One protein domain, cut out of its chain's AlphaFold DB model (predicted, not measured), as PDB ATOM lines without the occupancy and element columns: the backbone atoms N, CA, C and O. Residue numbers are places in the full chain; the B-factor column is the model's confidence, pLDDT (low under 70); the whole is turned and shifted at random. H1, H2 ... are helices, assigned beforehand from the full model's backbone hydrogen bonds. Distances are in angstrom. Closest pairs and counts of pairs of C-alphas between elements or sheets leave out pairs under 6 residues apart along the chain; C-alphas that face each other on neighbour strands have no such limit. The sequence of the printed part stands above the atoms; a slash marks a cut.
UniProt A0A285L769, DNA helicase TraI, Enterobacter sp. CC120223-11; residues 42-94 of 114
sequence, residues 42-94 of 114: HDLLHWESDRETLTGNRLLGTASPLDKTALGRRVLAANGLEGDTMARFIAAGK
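Overview. This is residues 42 to 94 of the 114 residues of the protein "DNA helicase TraI" of Enterobacter sp. CC120223-11 (UniProt A0A285L769). A loose rod: the long helix H2 makes one arm with short H1 at its tip, H3 sits crosswise at the other end, and residues 79 to 94, with no named element, fold back from H3 towards the middle. The printed part has 53 residues with three named helices, H1, H2 and H3 in chain order, and no named strand; its class is all helix. It is only just loose, close to extended, with a radius of gyration of the C-alphas of 14.6 A and spans of 43 by 19 by 16 A.

Arrangement. H1, residues 42 to 45, and H2, residues 47 to 62, meet only through their tight link. H3, residues 70 to 78, is apart from H1 and from H2. Every O i to N i+4 pair is within hydrogen-bond range in H2 and H3; H1 is too short for such a pair.

Along the chain. H1 begins at C-alpha 42 (119.885, 158.569, 180.423). H2 is 22.6 A long and H3 12.4 A, ending at C-alpha 78 (120.464, 197.333, 193.686).

Size, cuts and confidence. The C-alphas farthest apart, those of Leu 44 and Ala 77, are 43.3 A apart. The printed part has no cut, and the link from H2 to H3 is short. Residues 43 to 49, of which 43 to 45 belong to H1 and 47 to 49 to H2, stand free. The mean pLDDT of the printed part is 84.5; residue 92 is under 70.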
ATOM      1  N   HIS A  42     119.949 157.227 179.858       91.56
ATOM      2  CA  HIS A  42     119.885 158.569 180.423       91.56
ATOM      3  C   HIS A  42     119.965 158.531 181.952       91.56
ATOM      4  O   HIS A  42     120.837 159.179 182.521       91.56
ATOM      5  N   ASP A  43     119.147 157.693 182.594       87.38
ATOM      6  CA  ASP A  43     119.111 157.564 184.057       87.38
ATOM      7  C   ASP A  43     120.451 157.104 184.635       87.38
ATOM      8  O   ASP A  43     120.790 157.436 185.766       87.38
ATOM      9  N   LEU A  44     121.221 156.317 183.879       88.00
ATOM     10  CA  LEU A  44     122.549 155.872 184.297       88.00
ATOM     11  C   LEU A  44     123.617 156.946 184.075       88.00
ATOM     12  O   LEU A  44     124.475 157.137 184.932       88.00
ATOM     13  N   LEU A  45     123.584 157.638 182.935       92.56
ATOM     14  CA  LEU A  45     124.607 158.619 182.564       92.56
ATOM     15  C   LEU A  45     124.414 159.977 183.247       92.56
ATOM     16  O   LEU A  45     125.395 160.670 183.511       92.56
ATOM     17  N   HIS A  46     123.176 160.360 183.546       90.19
ATOM     18  CA  HIS A  46     122.828 161.690 184.051       90.19
ATOM     19  C   HIS A  46     122.343 161.696 185.501       90.19
ATOM     20  O   HIS A  46     121.954 162.747 186.007       90.19
ATOM     21  N   TRP A  47     122.476 160.572 186.211       86.31
ATOM     22  CA  TRP A  47     121.989 160.416 187.584       86.31
ATOM     23  C   TRP A  47     122.437 161.540 188.541       86.31
ATOM     24  O   TRP A  47     121.645 162.012 189.358       86.31
ATOM     25  N   GLU A  48     123.692 162.000 188.449       85.12
ATOM     26  CA  GLU A  48     124.206 163.091 189.294       85.12
ATOM     27  C   GLU A  48     123.556 164.429 188.947       85.12
ATOM     28  O   GLU A  48     123.156 165.179 189.838       85.12
ATOM     29  N   SER A  49     123.419 164.703 187.648       84.62
ATOM     30  CA  SER A  49     122.809 165.928 187.130       84.62
ATOM     31  C   SER A  49     121.338 166.025 187.530       84.62
ATOM     32  O   SER A  49     120.875 167.078 187.979       84.62
ATOM     33  N   ASP A  50     120.610 164.914 187.445       86.19
ATOM     34  CA  ASP A  50     119.206 164.853 187.840       86.19
ATOM     35  C   ASP A  50     119.059 165.042 189.347       86.19
ATOM     36  O   ASP A  50     118.228 165.829 189.807       86.19
ATOM     37  N   ARG A  51     119.928 164.406 190.143       84.94
ATOM     38  CA  ARG A  51     119.939 164.570 191.602       84.94
ATOM     39  C   ARG A  51     120.190 166.018 192.021       84.94
ATOM     40  O   ARG A  51     119.573 166.512 192.971       84.94
ATOM     41  N   GLU A  52     121.096 166.707 191.340       84.50
ATOM     42  CA  GLU A  52     121.378 168.122 191.583       84.50
ATOM     43  C   GLU A  52     120.204 169.011 191.202       84.50
ATOM     44  O   GLU A  52     119.811 169.870 191.993       84.50
ATOM     45  N   THR A  53     119.602 168.767 190.042       85.62
ATOM     46  CA  THR A  53     118.428 169.506 189.569       85.62
ATOM     47  C   THR A  53     117.259 169.343 190.537       85.62
ATOM     48  O   THR A  53     116.646 170.329 190.946       85.62
ATOM     49  N   LEU A  54     117.003 168.119 191.009       86.81
ATOM     50  CA  LEU A  54     115.997 167.837 192.037       86.81
ATOM     51  C   LEU A  54     116.289 168.579 193.344       86.81
ATOM     52  O   LEU A  54     115.381 169.135 193.965       86.81
ATOM     53  N   THR A  55     117.554 168.628 193.760       85.62
ATOM     54  CA  THR A  55     117.958 169.362 194.965       85.62
ATOM     55  C   THR A  55     117.765 170.867 194.791       85.62
ATOM     56  O   THR A  55     117.216 171.510 195.687       85.62
ATOM     57  N   GLY A  56     118.147 171.425 193.641       84.62
ATOM     58  CA  GLY A  56     117.940 172.830 193.294       84.62
ATOM     59  C   GLY A  56     116.459 173.202 193.287       84.62
ATOM     60  O   GLY A  56     116.069 174.159 193.954       84.62
ATOM     61  N   ASN A  57     115.623 172.391 192.637       87.31
ATOM     62  CA  ASN A  57     114.172 172.578 192.596       87.31
ATOM     63  C   ASN A  57     113.547 172.507 193.991       87.31
ATOM     64  O   ASN A  57     112.698 173.331 194.330       87.31
ATOM     65  N   ARG A  58     113.997 171.572 194.834       87.00
ATOM     66  CA  ARG A  58     113.541 171.467 196.225       87.00
ATOM     67  C   ARG A  58     113.908 172.710 197.032       87.00
ATOM     68  O   ARG A  58     113.034 173.281 197.679       87.00
ATOM     69  N   LEU A  59     115.170 173.146 196.977       87.31
ATOM     70  CA  LEU A  59     115.627 174.355 197.671       87.31
ATOM     71  C   LEU A  59     114.847 175.582 197.199       87.31
ATOM     72  O   LEU A  59     114.351 176.347 198.028       87.31
ATOM     73  N   LEU A  60     114.671 175.724 195.885       86.38
ATOM     74  CA  LEU A  60     113.913 176.813 195.289       86.38
ATOM     75  C   LEU A  60     112.454 176.795 195.742       86.38
ATOM     76  O   LEU A  60     111.957 177.838 196.153       86.38
ATOM     77  N   GLY A  61     111.788 175.637 195.733       85.38
ATOM     78  CA  GLY A  61     110.397 175.480 196.167       85.38
ATOM     79  C   GLY A  61     110.175 175.880 197.628       85.38
ATOM     80  O   GLY A  61     109.170 176.516 197.947       85.38
ATOM     81  N   THR A  62     111.152 175.601 198.494       84.44
ATOM     82  CA  THR A  62     111.104 175.958 199.923       84.44
ATOM     83  C   THR A  62     111.562 177.381 200.247       84.44
ATOM     84  O   THR A  62     111.311 177.859 201.350       84.44
ATOM     85  N   ALA A  63     112.242 178.068 199.327       85.44
ATOM     86  CA  ALA A  63     112.819 179.381 199.593       85.44
ATOM     87  C   ALA A  63     111.776 180.510 199.626       85.44
ATOM     88  O   ALA A  63     110.789 180.504 198.894       85.44
ATOM     89  N   SER A  64     112.024 181.534 200.441       83.50
ATOM     90  CA  SER A  64     111.195 182.741 200.465       83.50
ATOM     91  C   SER A  64     111.502 183.653 199.265       83.50
ATOM     92  O   SER A  64     112.679 183.863 198.952       83.50
ATOM     93  N   PRO A  65     110.475 184.232 198.615       86.00
ATOM     94  CA  PRO A  65     110.632 185.311 197.635       86.00
ATOM     95  C   PRO A  65     111.452 186.502 198.157       86.00
ATOM     96  O   PRO A  65     111.425 186.816 199.354       86.00
ATOM     97  N   LEU A  66     112.194 187.161 197.261       85.50
ATOM     98  CA  LEU A  66     113.086 188.272 197.620       85.50
ATOM     99  C   LEU A  66     112.333 189.513 198.117       85.50
ATOM    100  O   LEU A  66     112.788 190.176 199.050       85.50
ATOM    101  N   ASP A  67     111.170 189.805 197.552       84.25
ATOM    102  CA  ASP A  67     110.296 190.915 197.938       84.25
ATOM    103  C   ASP A  67     109.810 190.820 199.400       84.25
ATOM    104  O   ASP A  67     109.639 191.840 200.078       84.25
ATOM    105  N   LYS A  68     109.680 189.601 199.940       86.00
ATOM    106  CA  LYS A  68     109.252 189.350 201.327       86.00
ATOM    107  C   LYS A  68     110.323 189.646 202.373       86.00
ATOM    108  O   LYS A  68     109.992 189.831 203.542       86.00
ATOM    109  N   THR A  69     111.595 189.754 201.988       85.94
ATOM    110  CA  THR A  69     112.711 189.964 202.927       85.94
ATOM    111  C   THR A  69     113.359 191.331 202.714       85.94
ATOM    112  O   THR A  69     113.577 191.751 201.583       85.94
ATOM    113  N   ALA A  70     113.739 192.032 203.788       86.56
ATOM    114  CA  ALA A  70     114.388 193.347 203.677       86.56
ATOM    115  C   ALA A  70     115.703 193.301 202.873       86.56
ATOM    116  O   ALA A  70     115.966 194.181 202.053       86.56
ATOM    117  N   LEU A  71     116.499 192.246 203.073       87.88
ATOM    118  CA  LEU A  71     117.715 191.999 202.300       87.88
ATOM    119  C   LEU A  71     117.393 191.724 200.824       87.88
ATOM    120  O   LEU A  71     118.050 192.278 199.950       87.88
ATOM    121  N   GLY A  72     116.352 190.936 200.542       85.62
ATOM    122  CA  GLY A  72     115.936 190.634 199.173       85.62
ATOM    123  C   GLY A  72     115.455 191.875 198.418       85.62
ATOM    124  O   GLY A  72     115.914 192.111 197.307       85.62
ATOM    125  N   ARG A  73     114.660 192.749 199.052       88.12
ATOM    126  CA  ARG A  73     114.264 194.044 198.465       88.12
ATOM    127  C   ARG A  73     115.450 194.954 198.165       88.12
ATOM    128  O   ARG A  73     115.469 195.596 197.122       88.12
ATOM    129  N   ARG A  74     116.459 194.994 199.044       89.50
ATOM    130  CA  ARG A  74     117.704 195.731 198.765       89.50
ATOM    131  C   ARG A  74     118.445 195.165 197.558       89.50
ATOM    132  O   ARG A  74     118.936 195.944 196.753       89.50
ATOM    133  N   VAL A  75     118.513 193.841 197.427       87.50
ATOM    134  CA  VAL A  75     119.142 193.189 196.270       87.50
ATOM    135  C   VAL A  75     118.359 193.465 194.985       87.50
ATOM    136  O   VAL A  75     118.982 193.778 193.976       87.50
ATOM    137  N   LEU A  76     117.025 193.426 195.014       87.00
ATOM    138  CA  LEU A  76     116.187 193.790 193.863       87.00
ATOM    139  C   LEU A  76     116.430 195.243 193.431       87.00
ATOM    140  O   LEU A  76     116.760 195.488 192.273       87.00
ATOM    141  N   ALA A  77     116.391 196.185 194.380       87.81
ATOM    142  CA  ALA A  77     116.640 197.600 194.112       87.81
ATOM    143  C   ALA A  77     118.060 197.860 193.578       87.81
ATOM    144  O   ALA A  77     118.234 198.624 192.633       87.81
ATOM    145  N   ALA A  78     119.077 197.195 194.137       89.06
ATOM    146  CA  ALA A  78     120.464 197.333 193.686       89.06
ATOM    147  C   ALA A  78     120.685 196.838 192.246       89.06
ATOM    148  O   ALA A  78     121.601 197.308 191.579       89.06
ATOM    149  N   ASN A  79     119.855 195.906 191.770       87.19
ATOM    150  CA  ASN A  79     119.917 195.373 190.409       87.19
ATOM    151  C   ASN A  79     118.871 196.000 189.468       87.19
ATOM    152  O   ASN A  79     118.721 195.530 188.344       87.19
ATOM    153  N   GLY A  80     118.139 197.033 189.908       87.88
ATOM    154  CA  GLY A  80     117.103 197.690 189.101       87.88
ATOM    155  C   GLY A  80     115.922 196.781 188.741       87.88
ATOM    156  O   GLY A  80     115.270 196.995 187.724       87.88
ATOM    157  N   LEU A  81     115.674 195.736 189.536       83.94
ATOM    158  CA  LEU A  81     114.564 194.812 189.332       83.94
ATOM    159  C   LEU A  81     113.333 195.341 190.070       83.94
ATOM    160  O   LEU A  81     113.263 195.287 191.300       83.94
ATOM    161  N   GLU A  82     112.370 195.849 189.307       79.06
ATOM    162  CA  GLU A  82     111.102 196.387 189.804       79.06
ATOM    163  C   GLU A  82     109.921 195.511 189.355       79.06
ATOM    164  O   GLU A  82     109.970 194.868 188.306       79.06
ATOM    165  N   GLY A  83     108.843 195.494 190.145       76.94
ATOM    166  CA  GLY A  83     107.625 194.731 189.846       76.94
ATOM    167  C   GLY A  83     107.569 193.336 190.481       76.94
ATOM    168  O   GLY A  83     108.278 193.042 191.446       76.94
ATOM    169  N   ASP A  84     106.665 192.496 189.968       76.25
ATOM    170  CA  ASP A  84     106.473 191.126 190.455       76.25
ATOM    171  C   ASP A  84     107.646 190.242 190.008       76.25
ATOM    172  O   ASP A  84     107.902 190.080 188.812       76.25
ATOM    173  N   THR A  85     108.401 189.704 190.969       77.50
ATOM    174  CA  THR A  85     109.616 188.927 190.698       77.50
ATOM    175  C   THR A  85     109.528 187.541 191.322       77.50
ATOM    176  O   THR A  85     109.262 187.374 192.510       77.50
ATOM    177  N   MET A  86     109.847 186.514 190.533       81.06
ATOM    178  CA  MET A  86     109.925 185.127 191.016       81.06
ATOM    179  C   MET A  86     111.261 184.812 191.712       81.06
ATOM    180  O   MET A  86     111.558 183.653 192.008       81.06
ATOM    181  N   ALA A  87     112.095 185.827 191.949       83.94
ATOM    182  CA  ALA A  87     113.427 185.653 192.499       83.94
ATOM    183  C   ALA A  87     113.362 185.146 193.948       83.94
ATOM    184  O   ALA A  87     112.556 185.602 194.766       83.94
ATOM    185  N   ARG A  88     114.255 184.212 194.282       85.62
ATOM    186  CA  ARG A  88     114.374 183.587 195.604       85.62
ATOM    187  C   ARG A  88     115.843 183.393 195.955       85.62
ATOM    188  O   ARG A  88     116.657 183.124 195.074       85.62
ATOM    189  N   PHE A  89     116.181 183.482 197.239       82.69
ATOM    190  CA  PHE A  89     117.513 183.086 197.695       82.69
ATOM    191  C   PHE A  89     117.601 181.570 197.826       82.69
ATOM    192  O   PHE A  89     116.808 180.960 198.539       82.69
ATOM    193  N   ILE A  90     118.610 180.979 197.195       80.75
ATOM    194  CA  ILE A  90     118.974 179.577 197.390       80.75
ATOM    195  C   ILE A  90     120.447 179.495 197.786       80.75
ATOM    196  O   ILE A  90     121.300 180.140 197.184       80.75
ATOM    197  N   ALA A  91     120.747 178.695 198.805       75.31
ATOM    198  CA  ALA A  91     122.110 178.363 199.203       75.31
ATOM    199  C   ALA A  91     122.388 176.900 198.840       75.31
ATOM    200  O   ALA A  91     122.507 176.032 199.703       75.31
ATOM    201  N   ALA A  92     122.433 176.617 197.539       66.12
ATOM    202  CA  ALA A  92     122.961 175.352 197.053       66.12
ATOM    203  C   ALA A  92     124.481 175.416 197.252       66.12
ATOM    204  O   ALA A  92     125.153 176.194 196.581       66.12
ATOM    205  N   GLY A  93     125.019 174.702 198.247       73.50
ATOM    206  CA  GLY A  93     126.463 174.648 198.498       73.50
ATOM    207  C   GLY A  93     127.274 174.226 197.260       73.50
ATOM    208  O   GLY A  93     126.730 173.951 196.191       73.50
ATOM    209  N   LYS A  94     128.606 174.155 197.377       73.88
ATOM    210  CA  LYS A  94     129.451 173.748 196.240       73.88
ATOM    211  C   LYS A  94     129.071 172.342 195.756       73.88
ATOM    212  O   LYS A  94     129.073 171.413 196.557       73.88
TER     213      LYS A  94